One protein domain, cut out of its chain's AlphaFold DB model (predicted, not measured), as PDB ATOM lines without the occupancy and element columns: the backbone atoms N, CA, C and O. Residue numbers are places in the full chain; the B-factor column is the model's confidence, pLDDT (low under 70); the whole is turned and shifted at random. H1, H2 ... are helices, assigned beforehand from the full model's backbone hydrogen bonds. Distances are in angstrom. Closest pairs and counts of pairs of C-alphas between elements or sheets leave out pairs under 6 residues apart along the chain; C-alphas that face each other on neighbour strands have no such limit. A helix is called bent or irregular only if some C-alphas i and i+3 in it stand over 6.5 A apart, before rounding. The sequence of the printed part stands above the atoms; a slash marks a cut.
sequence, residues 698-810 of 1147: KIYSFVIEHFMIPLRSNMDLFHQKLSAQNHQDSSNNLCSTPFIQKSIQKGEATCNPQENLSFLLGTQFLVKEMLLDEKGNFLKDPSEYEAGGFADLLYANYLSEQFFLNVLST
ATOM      1  N   LYS A 698      61.853 -20.954  10.442       61.62
ATOM      2  CA  LYS A 698      62.452 -19.650  10.101       61.62
ATOM      3  C   LYS A 698      61.707 -18.912   8.991       61.62
ATOM      4  O   LYS A 698      61.777 -17.687   8.933       61.62
ATOM      5  N   ILE A 699      61.025 -19.641   8.109       67.06
ATOM      6  CA  ILE A 699      60.168 -19.049   7.075       67.06
ATOM      7  C   ILE A 699      58.885 -18.545   7.735       67.06
ATOM      8  O   ILE A 699      58.485 -17.416   7.478       67.06
ATOM      9  N   TYR A 700      58.293 -19.329   8.644       70.38
ATOM     10  CA  TYR A 700      57.127 -18.896   9.413       70.38
ATOM     11  C   TYR A 700      57.430 -17.683  10.302       70.38
ATOM     12  O   TYR A 700      56.670 -16.722  10.254       70.38
ATOM     13  N   SER A 701      58.554 -17.663  11.033       71.19
ATOM     14  CA  SER A 701      58.997 -16.477  11.784       71.19
ATOM     15  C   SER A 701      59.135 -15.258  10.877       71.19
ATOM     16  O   SER A 701      58.557 -14.224  11.183       71.19
ATOM     17  N   PHE A 702      59.806 -15.388   9.723       74.75
ATOM     18  CA  PHE A 702      59.911 -14.292   8.756       74.75
ATOM     19  C   PHE A 702      58.533 -13.810   8.281       74.75
ATOM     20  O   PHE A 702      58.264 -12.616   8.321       74.75
ATOM     21  N   VAL A 703      57.628 -14.713   7.889       77.81
ATOM     22  CA  VAL A 703      56.294 -14.328   7.402       77.81
ATOM     23  C   VAL A 703      55.456 -13.648   8.494       77.81
ATOM     24  O   VAL A 703      54.747 -12.677   8.222       77.81
ATOM     25  N   ILE A 704      55.552 -14.129   9.735       80.00
ATOM     26  CA  ILE A 704      54.828 -13.573  10.881       80.00
ATOM     27  C   ILE A 704      55.382 -12.197  11.260       80.00
ATOM     28  O   ILE A 704      54.615 -11.240  11.345       80.00
ATOM     29  N   GLU A 705      56.694 -12.082  11.464       76.62
ATOM     30  CA  GLU A 705      57.356 -10.844  11.887       76.62
ATOM     31  C   GLU A 705      57.300  -9.758  10.807       76.62
ATOM     32  O   GLU A 705      57.112  -8.585  11.131       76.62
ATOM     33  N   HIS A 706      57.427 -10.143   9.534       79.25
ATOM     34  CA  HIS A 706      57.532  -9.202   8.421       79.25
ATOM     35  C   HIS A 706      56.186  -8.823   7.798       79.25
ATOM     36  O   HIS A 706      56.070  -7.693   7.347       79.25
ATOM     37  N   PHE A 707      55.163  -9.690   7.782       82.81
ATOM     38  CA  PHE A 707      53.853  -9.361   7.178       82.81
ATOM     39  C   PHE A 707      52.695  -9.408   8.175       82.81
ATOM     40  O   PHE A 707      51.968  -8.425   8.314       82.81
ATOM     41  N   MET A 708      52.519 -10.527   8.887       84.38
ATOM     42  CA  MET A 708      51.314 -10.743   9.705       84.38
ATOM     43  C   MET A 708      51.238  -9.759  10.876       84.38
ATOM     44  O   MET A 708      50.193  -9.160  11.111       84.38
ATOM     45  N   ILE A 709      52.344  -9.559  11.602       83.50
ATOM     46  CA  ILE A 709      52.390  -8.633  12.735       83.50
ATOM     47  C   ILE A 709      52.167  -7.185  12.271       83.50
ATOM     48  O   ILE A 709      51.291  -6.553  12.857       83.50
ATOM     49  N   PRO A 710      52.865  -6.634  11.255       83.31
ATOM     50  CA  PRO A 710      52.592  -5.286  10.742       83.31
ATOM     51  C   PRO A 710      51.143  -5.059  10.293       83.31
ATOM     52  O   PRO A 710      50.510  -4.113  10.756       83.31
ATOM     53  N   LEU A 711      50.574  -5.958   9.484       85.56
ATOM     54  CA  LEU A 711      49.192  -5.820   9.003       85.56
ATOM     55  C   LEU A 711      48.183  -5.889  10.159       85.56
ATOM     56  O   LEU A 711      47.300  -5.041  10.268       85.56
ATOM     57  N   ARG A 712      48.363  -6.827  11.100       84.62
ATOM     58  CA  ARG A 712      47.541  -6.884  12.318       84.62
ATOM     59  C   ARG A 712      47.707  -5.636  13.192       84.62
ATOM     60  O   ARG A 712      46.731  -5.160  13.763       84.62
ATOM     61  N   SER A 713      48.919  -5.088  13.259       82.75
ATOM     62  CA  SER A 713      49.226  -3.879  14.030       82.75
ATOM     63  C   SER A 713      48.399  -2.676  13.542       82.75
ATOM     64  O   SER A 713      47.942  -1.886  14.363       82.75
ATOM     65  N   ASN A 714      48.129  -2.566  12.237       83.06
ATOM     66  CA  ASN A 714      47.278  -1.501  11.690       83.06
ATOM     67  C   ASN A 714      45.807  -1.652  12.126       83.06
ATOM     68  O   ASN A 714      45.154  -0.654  12.433       83.06
ATOM     69  N   MET A 715      45.312  -2.892  12.232       84.50
ATOM     70  CA  MET A 715      43.971  -3.183  12.758       84.50
ATOM     71  C   MET A 715      43.851  -2.794  14.237       84.50
ATOM     72  O   MET A 715      42.915  -2.105  14.644       84.50
ATOM     73  N   ASP A 716      44.836  -3.199  15.046       83.19
ATOM     74  CA  ASP A 716      44.867  -2.901  16.480       83.19
ATOM     75  C   ASP A 716      44.966  -1.383  16.734       83.19
ATOM     76  O   ASP A 716      44.284  -0.870  17.622       83.19
ATOM     77  N   LEU A 717      45.729  -0.641  15.916       84.38
ATOM     78  CA  LEU A 717      45.776   0.826  15.954       84.38
ATOM     79  C   LEU A 717      44.413   1.462  15.643       84.38
ATOM     80  O   LEU A 717      43.999   2.376  16.361       84.38
ATOM     81  N   PHE A 718      43.723   1.014  14.587       86.75
ATOM     82  CA  PHE A 718      42.403   1.540  14.225       86.75
ATOM     83  C   PHE A 718      41.412   1.361  15.382       86.75
ATOM     84  O   PHE A 718      40.816   2.339  15.838       86.75
ATOM     85  N   HIS A 719      41.314   0.146  15.931       82.50
ATOM     86  CA  HIS A 719      40.460  -0.128  17.086       82.50
ATOM     87  C   HIS A 719      40.873   0.672  18.332       82.50
ATOM     88  O   HIS A 719      40.005   1.198  19.022       82.50
ATOM     89  N   GLN A 720      42.171   0.835  18.610       82.31
ATOM     90  CA  GLN A 720      42.642   1.638  19.744       82.31
ATOM     91  C   GLN A 720      42.239   3.115  19.610       82.31
ATOM     92  O   GLN A 720      41.752   3.711  20.573       82.31
ATOM     93  N   LYS A 721      42.434   3.716  18.428       83.50
ATOM     94  CA  LYS A 721      42.063   5.114  18.150       83.50
ATOM     95  C   LYS A 721      40.558   5.332  18.266       83.50
ATOM     96  O   LYS A 721      40.141   6.334  18.844       83.50
ATOM     97  N   LEU A 722      39.781   4.381  17.752       77.44
ATOM     98  CA  LEU A 722      38.326   4.394  17.763       77.44
ATOM     99  C   LEU A 722      37.770   4.257  19.192       77.44
ATOM    100  O   LEU A 722      37.048   5.138  19.649       77.44
ATOM    101  N   SER A 723      38.191   3.237  19.947       74.69
ATOM    102  CA  SER A 723      37.759   3.025  21.339       74.69
ATOM    103  C   SER A 723      38.161   4.164  22.281       74.69
ATOM    104  O   SER A 723      37.441   4.452  23.234       74.69
ATOM    105  N   ALA A 724      39.269   4.862  22.008       74.12
ATOM    106  CA  ALA A 724      39.661   6.041  22.780       74.12
ATOM    107  C   ALA A 724      38.664   7.215  22.662       74.12
ATOM    108  O   ALA A 724      38.632   8.053  23.560       74.12
ATOM    109  N   GLN A 725      37.844   7.279  21.601       68.38
ATOM    110  CA  GLN A 725      36.801   8.308  21.473       68.38
ATOM    111  C   GLN A 725      35.588   8.023  22.383       68.38
ATOM    112  O   GLN A 725      34.991   8.954  22.920       68.38
ATOM    113  N   ASN A 726      35.265   6.747  22.629       56.56
ATOM    114  CA  ASN A 726      34.061   6.328  23.372       56.56
ATOM    115  C   ASN A 726      34.058   6.724  24.851       56.56
ATOM    116  O   ASN A 726      33.011   6.717  25.490       56.56
ATOM    117  N   HIS A 727      35.217   7.073  25.407       54.25
ATOM    118  CA  HIS A 727      35.326   7.562  26.780       54.25
ATOM    119  C   HIS A 727      35.143   9.084  26.908       54.25
ATOM    120  O   HIS A 727      35.201   9.591  28.027       54.25
ATOM    121  N   GLN A 728      34.960   9.821  25.802       48.97
ATOM    122  CA  GLN A 728      34.894  11.290  25.809       48.97
ATOM    123  C   GLN A 728      33.542  11.888  25.398       48.97
ATOM    124  O   GLN A 728      33.293  13.039  25.744       48.97
ATOM    125  N   ASP A 729      32.677  11.149  24.697       47.91
ATOM    126  CA  ASP A 729      31.400  11.669  24.190       47.91
ATOM    127  C   ASP A 729      30.221  10.800  24.667       47.91
ATOM    128  O   ASP A 729      30.101   9.628  24.312       47.91
ATOM    129  N   SER A 730      29.344  11.374  25.497       46.16
ATOM    130  CA  SER A 730      28.171  10.695  26.065       46.16
ATOM    131  C   SER A 730      26.964  10.643  25.118       46.16
ATOM    132  O   SER A 730      25.898  10.183  25.522       46.16
ATOM    133  N   SER A 731      27.089  11.153  23.888       50.62
ATOM    134  CA  SER A 731      25.973  11.304  22.941       50.62
ATOM    135  C   SER A 731      25.714  10.094  22.030       50.62
ATOM    136  O   SER A 731      24.770  10.132  21.245       50.62
ATOM    137  N   ASN A 732      26.536   9.036  22.101       54.56
ATOM    138  CA  ASN A 732      26.562   7.894  21.164       54.56
ATOM    139  C   ASN A 732      26.792   8.251  19.676       54.56
ATOM    140  O   ASN A 732      26.853   7.347  18.841       54.56
ATOM    141  N   ASN A 733      26.963   9.527  19.316       67.81
ATOM    142  CA  ASN A 733      27.143   9.940  17.930       67.81
ATOM    143  C   ASN A 733      28.614   9.822  17.500       67.81
ATOM    144  O   ASN A 733      29.431  10.712  17.706       67.81
ATOM    145  N   LEU A 734      28.960   8.727  16.830       67.00
ATOM    146  CA  LEU A 734      30.301   8.528  16.272       67.00
ATOM    147  C   LEU A 734      30.757   9.672  15.347       67.00
ATOM    148  O   LEU A 734      31.940  10.028  15.342       67.00
ATOM    149  N   CYS A 735      29.826  10.294  14.615       75.44
ATOM    150  CA  CYS A 735      30.127  11.385  13.696       75.44
ATOM    151  C   CYS A 735      30.604  12.669  14.397       75.44
ATOM    152  O   CYS A 735      31.259  13.469  13.733       75.44
ATOM    153  N   SER A 736      30.313  12.907  15.688       74.19
ATOM    154  CA  SER A 736      30.805  14.099  16.414       74.19
ATOM    155  C   SER A 736      32.236  13.956  16.932       74.19
ATOM    156  O   SER A 736      32.858  14.961  17.285       74.19
ATOM    157  N   THR A 737      32.799  12.742  16.947       80.88
ATOM    158  CA  THR A 737      34.131  12.507  17.519       80.88
ATOM    159  C   THR A 737      35.223  13.294  16.767       80.88
ATOM    160  O   THR A 737      35.252  13.274  15.531       80.88
ATOM    161  N   PRO A 738      36.173  13.958  17.463       85.50
ATOM    162  CA  PRO A 738      37.222  14.754  16.814       85.50
ATOM    163  C   PRO A 738      38.066  13.968  15.802       85.50
ATOM    164  O   PRO A 738      38.532  14.530  14.810       85.50
ATOM    165  N   PHE A 739      38.254  12.665  16.035       86.00
ATOM    166  CA  PHE A 739      38.976  11.768  15.133       86.00
ATOM    167  C   PHE A 739      38.282  11.602  13.770       86.00
ATOM    168  O   PHE A 739      38.953  11.684  12.741       86.00
ATOM    169  N   ILE A 740      36.954  11.431  13.755       87.00
ATOM    170  CA  ILE A 740      36.155  11.286  12.526       87.00
ATOM    171  C   ILE A 740      35.916  12.653  11.873       87.00
ATOM    172  O   ILE A 740      36.175  12.815  10.678       87.00
ATOM    173  N   GLN A 741      35.528  13.665  12.659       87.00
ATOM    174  CA  GLN A 741      35.304  15.041  12.190       87.00
ATOM    175  C   GLN A 741      36.481  15.600  11.388       87.00
ATOM    176  O   GLN A 741      36.279  16.262  10.372       87.00
ATOM    177  N   LYS A 742      37.719  15.298  11.791       90.94
ATOM    178  CA  LYS A 742      38.914  15.771  11.089       90.94
ATOM    179  C   LYS A 742      39.040  15.225   9.659       90.94
ATOM    180  O   LYS A 742      39.463  15.969   8.775       90.94
ATOM    181  N   SER A 743      38.662  13.966   9.419       92.06
ATOM    182  CA  SER A 743      38.620  13.397   8.063       92.06
ATOM    183  C   SER A 743      37.420  13.926   7.266       92.06
ATOM    184  O   SER A 743      37.574  14.213   6.078       92.06
ATOM    185  N   ILE A 744      36.268  14.175   7.907       90.75
ATOM    186  CA  ILE A 744      35.111  14.824   7.258       90.75
ATOM    187  C   ILE A 744      35.471  16.233   6.763       90.75
ATOM    188  O   ILE A 744      35.286  16.551   5.591       90.75
ATOM    189  N   GLN A 745      36.078  17.059   7.619       92.00
ATOM    190  CA  GLN A 745      36.518  18.423   7.286       92.00
ATOM    191  C   GLN A 745      37.547  18.479   6.143       92.00
ATOM    192  O   GLN A 745      37.749  19.532   5.542       92.00
ATOM    193  N   LYS A 746      38.204  17.354   5.834       92.81
ATOM    194  CA  LYS A 746      39.168  17.212   4.735       92.81
ATOM    195  C   LYS A 746      38.590  16.586   3.464       92.81
ATOM    196  O   LYS A 746      39.347  16.379   2.516       92.81
ATOM    197  N   GLY A 747      37.295  16.264   3.450       92.69
ATOM    198  CA  GLY A 747      36.653  15.528   2.358       92.69
ATOM    199  C   GLY A 747      37.147  14.084   2.216       92.69
ATOM    200  O   GLY A 747      36.981  13.481   1.164       92.69
ATOM    201  N   GLU A 748      37.793  13.531   3.247       93.38
ATOM    202  CA  GLU A 748      38.287  12.148   3.250       93.38
ATOM    203  C   GLU A 748      37.185  11.149   3.624       93.38
ATOM    204  O   GLU A 748      37.292   9.975   3.283       93.38
ATOM    205  N   ALA A 749      36.151  11.609   4.340       90.69
ATOM    206  CA  ALA A 749      35.032  10.788   4.781       90.69
ATOM    207  C   ALA A 749      33.698  11.559   4.809       90.69
ATOM    208  O   ALA A 749      33.671  12.769   5.032       90.69
ATOM    209  N   THR A 750      32.589  10.841   4.666       88.38
ATOM    210  CA  THR A 750      31.226  11.259   5.021       88.38
ATOM    211  C   THR A 750      30.771  10.552   6.298       88.38
ATOM    212  O   THR A 750      31.313   9.520   6.688       88.38
ATOM    213  N   CYS A 751      29.772  11.110   6.980       79.25
ATOM    214  CA  CYS A 751      29.127  10.464   8.122       79.25
ATOM    215  C   CYS A 751      27.693  10.989   8.231       79.25
ATOM    216  O   CYS A 751      27.503  12.202   8.318       79.25
ATOM    217  N   ASN A 752      26.699  10.100   8.181       69.88
ATOM    218  CA  ASN A 752      25.290  10.465   8.309       69.88
ATOM    219  C   ASN A 752      24.906  10.530   9.801       69.88
ATOM    220  O   ASN A 752      24.873   9.481  10.444       69.88
ATOM    221  N   PRO A 753      24.572  11.705  10.375       55.69
ATOM    222  CA  PRO A 753      24.245  11.817  11.800       55.69
ATOM    223  C   PRO A 753      22.940  11.118  12.209       55.69
ATOM    224  O   PRO A 753      22.675  10.998  13.402       55.69
ATOM    225  N   GLN A 754      22.099  10.717  11.247       51.22
ATOM    226  CA  GLN A 754      20.835  10.017  11.505       51.22
ATOM    227  C   GLN A 754      20.999   8.494  11.588       51.22
ATOM    228  O   GLN A 754      20.123   7.806  12.112       51.22
ATOM    229  N   GLU A 755      22.115   7.955  11.098       55.41
ATOM    230  CA  GLU A 755      22.433   6.540  11.231       55.41
ATOM    231  C   GLU A 755      23.175   6.309  12.546       55.41
ATOM    232  O   GLU A 755      24.299   6.773  12.736       55.41
ATOM    233  N   ASN A 756      22.564   5.534  13.449       50.31
ATOM    234  CA  ASN A 756      23.253   4.965  14.608       50.31
ATOM    235  C   ASN A 756      24.278   3.921  14.127       50.31
ATOM    236  O   ASN A 756      24.054   2.710  14.211       50.31
ATOM    237  N   LEU A 757      25.405   4.405  13.601       53.44
ATOM    238  CA  LEU A 757      26.576   3.623  13.225       53.44
ATOM    239  C   LEU A 757      27.101   2.892  14.465       53.44
ATOM    240  O   LEU A 757      27.870   3.432  15.248       53.44
ATOM    241  N   SER A 758      26.654   1.656  14.680       53.41
ATOM    242  CA  SER A 758      27.124   0.856  15.809       53.41
ATOM    243  C   SER A 758      28.529   0.303  15.548       53.41
ATOM    244  O   SER A 758      28.843  -0.128  14.438       53.41
ATOM    245  N   PHE A 759      29.353   0.199  16.596       49.84
ATOM    246  CA  PHE A 759      30.682  -0.443  16.557       49.84
ATOM    247  C   PHE A 759      30.663  -1.930  16.149       49.84
ATOM    248  O   PHE A 759      31.715  -2.544  15.983       49.84
ATOM    249  N   LEU A 760      29.474  -2.525  16.022       47.09
ATOM    250  CA  LEU A 760      29.261  -3.897  15.565       47.09
ATOM    251  C   LEU A 760      29.210  -4.012  14.032       47.09
ATOM    252  O   LEU A 760      29.300  -5.125  13.514       47.09
ATOM    253  N   LEU A 761      29.091  -2.894  13.307       54.62
ATOM    254  CA  LEU A 761      29.126  -2.864  11.845       54.62
ATOM    255  C   LEU A 761      30.546  -3.169  11.349       54.62
ATOM    256  O   LEU A 761      31.516  -2.526  11.748       54.62
ATOM    257  N   GLY A 762      30.672  -4.171  10.476       64.44
ATOM    258  CA  GLY A 762      31.966  -4.606   9.950       64.44
ATOM    259  C   GLY A 762      32.651  -3.536   9.096       64.44
ATOM    260  O   GLY A 762      31.999  -2.753   8.409       64.44
ATOM    261  N   THR A 763      33.981  -3.537   9.073       70.81
ATOM    262  CA  THR A 763      34.812  -2.515   8.412       70.81
ATOM    263  C   THR A 763      34.485  -2.318   6.929       70.81
ATOM    264  O   THR A 763      34.533  -1.199   6.429       70.81
ATOM    265  N   GLN A 764      34.079  -3.377   6.221       73.25
ATOM    266  CA  GLN A 764      33.612  -3.290   4.832       73.25
ATOM    267  C   GLN A 764      32.359  -2.405   4.667       73.25
ATOM    268  O   GLN A 764      32.242  -1.712   3.658       73.25
ATOM    269  N   PHE A 765      31.441  -2.412   5.640       76.31
ATOM    270  CA  PHE A 765      30.282  -1.514   5.665       76.31
ATOM    271  C   PHE A 765      30.739  -0.071   5.903       76.31
ATOM    272  O   PHE A 765      30.410   0.812   5.119       76.31
ATOM    273  N   LEU A 766      31.592   0.150   6.910       76.94
ATOM    274  CA  LEU A 766      32.133   1.478   7.225       76.94
ATOM    275  C   LEU A 766      32.876   2.106   6.035       76.94
ATOM    276  O   LEU A 766      32.656   3.272   5.731       76.94
ATOM    277  N   VAL A 767      33.709   1.347   5.311       78.31
ATOM    278  CA  VAL A 767      34.358   1.843   4.082       78.31
ATOM    279  C   VAL A 767      33.321   2.245   3.033       78.31
ATOM    280  O   VAL A 767      33.470   3.303   2.423       78.31
ATOM    281  N   LYS A 768      32.272   1.437   2.831       79.44
ATOM    282  CA  LYS A 768      31.235   1.708   1.830       79.44
ATOM    283  C   LYS A 768      30.434   2.975   2.144       79.44
ATOM    284  O   LYS A 768      30.242   3.767   1.232       79.44
ATOM    285  N   GLU A 769      29.972   3.158   3.380       81.69
ATOM    286  CA  GLU A 769      29.106   4.302   3.721       81.69
ATOM    287  C   GLU A 769      29.890   5.586   4.055       81.69
ATOM    288  O   GLU A 769      29.354   6.688   3.939       81.69
ATOM    289  N   MET A 770      31.154   5.467   4.488       86.38
ATOM    290  CA  MET A 770      31.935   6.619   4.959       86.38
ATOM    291  C   MET A 770      33.051   7.064   4.018       86.38
ATOM    292  O   MET A 770      33.439   8.221   4.107       86.38
ATOM    293  N   LEU A 771      33.617   6.203   3.162       89.94
ATOM    294  CA  LEU A 771      34.756   6.572   2.298       89.94
ATOM    295  C   LEU A 771      34.414   6.622   0.806       89.94
ATOM    296  O   LEU A 771      35.218   7.135   0.023       89.94
ATOM    297  N   LEU A 772      33.255   6.089   0.407       86.81
ATOM    298  CA  LEU A 772      32.798   6.056  -0.980       86.81
ATOM    299  C   LEU A 772      31.598   6.988  -1.198       86.81
ATOM    300  O   LEU A 772      30.792   7.206  -0.299       86.81
ATOM    301  N   ASP A 773      31.466   7.507  -2.415       84.88
ATOM    302  CA  ASP A 773      30.242   8.143  -2.893       84.88
ATOM    303  C   ASP A 773      29.161   7.098  -3.253       84.88
ATOM    304  O   ASP A 773      29.421   5.893  -3.336       84.88
ATOM    305  N   GLU A 774      27.940   7.555  -3.551       79.00
ATOM    306  CA  GLU A 774      26.816   6.704  -3.997       79.00
ATOM    307  C   GLU A 774      27.136   5.846  -5.237       79.00
ATOM    308  O   GLU A 774      26.442   4.875  -5.547       79.00
ATOM    309  N   LYS A 775      28.183   6.215  -5.981       80.00
ATOM    310  CA  LYS A 775      28.643   5.539  -7.191       80.00
ATOM    311  C   LYS A 775      29.732   4.493  -6.910       80.00
ATOM    312  O   LYS A 775      30.115   3.783  -7.839       80.00
ATOM    313  N   GLY A 776      30.192   4.360  -5.665       78.50
ATOM    314  CA  GLY A 776      31.227   3.415  -5.241       78.50
ATOM    315  C   GLY A 776      32.663   3.906  -5.456       78.50
ATOM    316  O   GLY A 776      33.587   3.092  -5.451       78.50
ATOM    317  N   ASN A 777      32.862   5.207  -5.658       82.25
ATOM    318  CA  ASN A 777      34.162   5.835  -5.887       82.25
ATOM    319  C   ASN A 777      34.639   6.482  -4.585       82.25
ATOM    320  O   ASN A 777      33.822   7.038  -3.860       82.25
ATOM    321  N   PHE A 778      35.941   6.480  -4.291       85.94
ATOM    322  CA  PHE A 778      36.430   7.174  -3.097       85.94
ATOM    323  C   PHE A 778      36.143   8.681  -3.155       85.94
ATOM    324  O   PHE A 778      36.410   9.321  -4.172       85.94
ATOM    325  N   LEU A 779      35.663   9.242  -2.040       87.19
ATOM    326  CA  LEU A 779      35.365  10.677  -1.884       87.19
ATOM    327  C   LEU A 779      36.592  11.565  -2.156       87.19
ATOM    328  O   LEU A 779      36.478  12.673  -2.677       87.19
ATOM    329  N   LYS A 780      37.774  11.036  -1.829       89.00
ATOM    330  CA  LYS A 780      39.099  11.592  -2.106       89.00
ATOM    331  C   LYS A 780      40.085  10.437  -2.314       89.00
ATOM    332  O   LYS A 780      39.888   9.364  -1.746       89.00
ATOM    333  N   ASP A 781      41.140  10.651  -3.101       83.06
ATOM    334  CA  ASP A 781      42.194   9.656  -3.346       83.06
ATOM    335  C   ASP A 781      42.809   9.155  -2.014       83.06
ATOM    336  O   ASP A 781      43.337   9.968  -1.245       83.06
ATOM    337  N   PRO A 782      42.787   7.835  -1.719       82.25
ATOM    338  CA  PRO A 782      43.362   7.285  -0.486       82.25
ATOM    339  C   PRO A 782      44.853   7.584  -0.285       82.25
ATOM    340  O   PRO A 782      45.346   7.613   0.847       82.25
ATOM    341  N   SER A 783      45.585   7.873  -1.363       76.62
ATOM    342  CA  SER A 783      46.993   8.270  -1.323       76.62
ATOM    343  C   SER A 783      47.228   9.708  -0.821       76.62
ATOM    344  O   SER A 783      48.382  10.114  -0.651       76.62
ATOM    345  N   GLU A 784      46.147  10.452  -0.558       82.44
ATOM    346  CA  GLU A 784      46.121  11.810   0.002       82.44
ATOM    347  C   GLU A 784      45.399  11.905   1.363       82.44
ATOM    348  O   GLU A 784      45.167  13.014   1.865       82.44
ATOM    349  N   TYR A 785      44.995  10.780   1.961       87.44
ATOM    350  CA  TYR A 785      44.433  10.774   3.316       87.44
ATOM    351  C   TYR A 785      45.496  11.166   4.342       87.44
ATOM    352  O   TYR A 785      46.657  10.756   4.235       87.44
ATOM    353  N   GLU A 786      45.105  11.939   5.358       88.06
ATOM    354  CA  GLU A 786      45.991  12.269   6.468       88.06
ATOM    355  C   GLU A 786      46.488  11.006   7.177       88.06
ATOM    356  O   GLU A 786      45.703  10.240   7.732       88.06
ATOM    357  N   ALA A 787      47.812  10.848   7.220       86.38
ATOM    358  CA  ALA A 787      48.484   9.760   7.917       86.38
ATOM    359  C   ALA A 787      48.004   9.622   9.372       86.38
ATOM    360  O   ALA A 787      48.163  10.542  10.180       86.38
ATOM    361  N   GLY A 788      47.428   8.466   9.702       86.44
ATOM    362  CA  GLY A 788      46.878   8.171  11.027       86.44
ATOM    363  C   GLY A 788      45.540   8.860  11.338       86.44
ATOM    364  O   GLY A 788      45.112   8.841  12.495       86.44
ATOM    365  N   GLY A 789      44.899   9.484  10.344       90.06
ATOM    366  CA  GLY A 789      43.519   9.969  10.397       90.06
ATOM    367  C   GLY A 789      42.494   8.833  10.300       90.06
ATOM    368  O   GLY A 789      42.854   7.674  10.087       90.06
ATOM    369  N   PHE A 790      41.208   9.155  10.462       91.88
ATOM    370  CA  PHE A 790      40.153   8.139  10.468       91.88
ATOM    371  C   PHE A 790      40.043   7.408   9.127       91.88
ATOM    372  O   PHE A 790      40.066   6.181   9.115       91.88
ATOM    373  N   ALA A 791      39.992   8.138   8.008       92.12
ATOM    374  CA  ALA A 791      39.868   7.536   6.679       92.12
ATOM    375  C   ALA A 791      41.064   6.635   6.317       92.12
ATOM    376  O   ALA A 791      40.883   5.523   5.817       92.12
ATOM    377  N   ASP A 792      42.281   7.082   6.642       92.38
ATOM    378  CA  ASP A 792      43.521   6.322   6.448       92.38
ATOM    379  C   ASP A 792      43.517   5.007   7.237       92.38
ATOM    380  O   ASP A 792      43.735   3.936   6.669       92.38
ATOM    381  N   LEU A 793      43.207   5.070   8.536       91.44
ATOM    382  CA  LEU A 793      43.207   3.891   9.403       91.44
ATOM    383  C   LEU A 793      42.027   2.950   9.136       91.44
ATOM    384  O   LEU A 793      42.208   1.736   9.210       91.44
ATOM    385  N   LEU A 794      40.855   3.473   8.765       91.44
ATOM    386  CA  LEU A 794      39.709   2.662   8.354       91.44
ATOM    387  C   LEU A 794      40.033   1.856   7.087       91.44
ATOM    388  O   LEU A 794      39.790   0.648   7.041       91.44
ATOM    389  N   TYR A 795      40.631   2.495   6.076       90.75
ATOM    390  CA  TYR A 795      40.994   1.806   4.838       90.75
ATOM    391  C   TYR A 795      42.177   0.843   5.032       90.75
ATOM    392  O   TYR A 795      42.143  -0.278   4.522       90.75
ATOM    393  N   ALA A 796      43.177   1.206   5.845       87.81
ATOM    394  CA  ALA A 796      44.261   0.303   6.238       87.81
ATOM    395  C   ALA A 796      43.748  -0.932   7.006       87.81
ATOM    396  O   ALA A 796      44.201  -2.051   6.740       87.81
ATOM    397  N   ASN A 797      42.766  -0.763   7.902       90.31
ATOM    398  CA  ASN A 797      42.115  -1.875   8.596       90.31
ATOM    399  C   ASN A 797      41.377  -2.786   7.605       90.31
ATOM    400  O   ASN A 797      41.609  -3.991   7.601       90.31
ATOM    401  N   TYR A 798      40.571  -2.215   6.702       88.06
ATOM    402  CA  TYR A 798      39.863  -2.975   5.666       88.06
ATOM    403  C   TYR A 798      40.819  -3.804   4.799       88.06
ATOM    404  O   TYR A 798      40.622  -5.005   4.632       88.06
ATOM    405  N   LEU A 799      41.891  -3.197   4.287       83.69
ATOM    406  CA  LEU A 799      42.898  -3.896   3.485       83.69
ATOM    407  C   LEU A 799      43.567  -5.043   4.260       83.69
ATOM    408  O   LEU A 799      43.788  -6.120   3.704       83.69
ATOM    409  N   SER A 800      43.840  -4.833   5.550       85.19
ATOM    410  CA  SER A 800      44.420  -5.846   6.439       85.19
ATOM    411  C   SER A 800      43.446  -7.002   6.696       85.19
ATOM    412  O   SER A 800      43.833  -8.165   6.580       85.19
ATOM    413  N   GLU A 801      42.167  -6.715   6.957       82.12
ATOM    414  CA  GLU A 801      41.111  -7.729   7.079       82.12
ATOM    415  C   GLU A 801      40.977  -8.565   5.806       82.12
ATOM    416  O   GLU A 801      40.981  -9.793   5.874       82.12
ATOM    417  N   GLN A 802      40.907  -7.922   4.637       79.19
ATOM    418  CA  GLN A 802      40.786  -8.623   3.358       79.19
ATOM    419  C   GLN A 802      42.027  -9.478   3.049       79.19
ATOM    420  O   GLN A 802      41.896 -10.573   2.500       79.19
ATOM    421  N   PHE A 803      43.225  -9.037   3.448       82.00
ATOM    422  CA  PHE A 803      44.433  -9.859   3.388       82.00
ATOM    423  C   PHE A 803      44.321 -11.107   4.275       82.00
ATOM    424  O   PHE A 803      44.567 -12.215   3.793       82.00
ATOM    425  N   PHE A 804      43.917 -10.963   5.542       79.75
ATOM    426  CA  PHE A 804      43.767 -12.110   6.442       79.75
ATOM    427  C   PHE A 804      42.668 -13.069   5.982       79.75
ATOM    428  O   PHE A 804      42.890 -14.278   6.004       79.75
ATOM    429  N   LEU A 805      41.531 -12.561   5.501       73.00
ATOM    430  CA  LEU A 805      40.485 -13.379   4.883       73.00
ATOM    431  C   LEU A 805      41.038 -14.157   3.686       73.00
ATOM    432  O   LEU A 805      40.851 -15.366   3.604       73.00
ATOM    433  N   ASN A 806      41.785 -13.511   2.793       71.69
ATOM    434  CA  ASN A 806      42.352 -14.195   1.637       71.69
ATOM    435  C   ASN A 806      43.414 -15.238   2.011       71.69
ATOM    436  O   ASN A 806      43.413 -16.316   1.430       71.69
ATOM    437  N   VAL A 807      44.322 -14.943   2.949       69.94
ATOM    438  CA  VAL A 807      45.466 -15.819   3.270       69.94
ATOM    439  C   VAL A 807      45.110 -16.933   4.261       69.94
ATOM    440  O   VAL A 807      45.667 -18.026   4.165       69.94
ATOM    441  N   LEU A 808      44.191 -16.693   5.201       63.56
ATOM    442  CA  LEU A 808      43.774 -17.695   6.190       63.56
ATOM    443  C   LEU A 808      42.582 -18.540   5.715       63.56
ATOM    444  O   LEU A 808      42.493 -19.709   6.096       63.56
ATOM    445  N   SER A 809      41.699 -17.995   4.871       43.56
ATOM    446  CA  SER A 809      40.468 -18.680   4.448       43.56
ATOM    447  C   SER A 809      40.575 -19.426   3.113       43.56
ATOM    448  O   SER A 809      39.551 -19.929   2.658       43.56
ATOM    449  N   THR A 810      41.752 -19.546   2.468       36.09
ATOM    450  CA  THR A 810      41.890 -20.313   1.205       36.09
ATOM    451  C   THR A 810      41.409 -21.768   1.376       36.09
ATOM    452  O   THR A 810      42.098 -22.550   2.045       36.09
TER     453      THR A 810
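This is residues 698 to 810 of the 1147 residues of the protein "DUF4953 domain-containing protein" of Bdellovibrio sp (UniProt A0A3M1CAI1). Two long helices, the bent H1 and H4, run opposite ways and cross where the second arm of H1 meets H4, while short H2 and H3 and long loops gather round the first half of H4 as a head. Away from this head, residues 698 to 703 of H1 and residues 805 to 810, of which 805 to 808 belong to H4, stick out. The printed part has 113 residues with four named helices, in the order H1, H2, H3, H4, and no named strand; the class is all helix. It is compact, with a radius of gyration of the C-alphas of 15.1 A and spans of 50 by 34 by 25 A.

H1, residues 698 to 723, was assigned as one helix by its hydrogen bonds but is bent: C-alphas 706 and 709 are 6.7 A apart. Its arm H1a, residues 698 to 706, begins with C-alpha 698 at (62.452, -19.650, 10.101); its arm H1b, residues 709 to 723, is 20.6 A long. The arms stand at a shallow tilt of 32 degrees, only just short of steep. H2 is residues 738 to 744, 9.8 A long, and H3 is residues 763 to 770, 10.2 A long. H4, residues 790 to 808, runs 26.4 A from C-alpha 790 at (40.153, 8.139, 10.468) to C-alpha 808 at (43.774, -17.695, 6.190).

H4 is the hub, touching three other helices. H1b and H4 touch, closest at the C-alphas of Met 715 and Asn 797, 4.7 A apart, at a steep tilt of 44 degrees, opposite ways. H3 and H4 form a helical hairpin at a shallow tilt of 33 degrees, only just short of steep; H4 touches H3 with residues 794 to 798 alone, and the closest C-alphas are those of Thr 763 and Tyr 798, 5.8 A apart. H4 touches H2 with residues 790 to 791 alone, about perpendicular at 89 degrees, with the C-alphas of Ile 740 and Phe 790 closest at 5.5 A. H1b and H2 are close but not clearly touching, the closest C-alphas, of Leu 722 and Phe 739, being 7.9 A apart. H1a touches no helix, and H1b and H3 are apart. In H1a, H3 and H4 every O i to N i+4 pair is within hydrogen-bond range, against 10 of 11 in H1b and 2 of 3 in H2.

The C-alphas farthest apart, of Lys 698 and Gln 754, are 51.1 A apart. The printed part has no cut. The three links are long, with 14, 18 and 19 residues. The mean pLDDT of the printed part is 76.8, with values under 70 at residues 698 to 699, 725 to 734, 752 to 762 and 807 to 810.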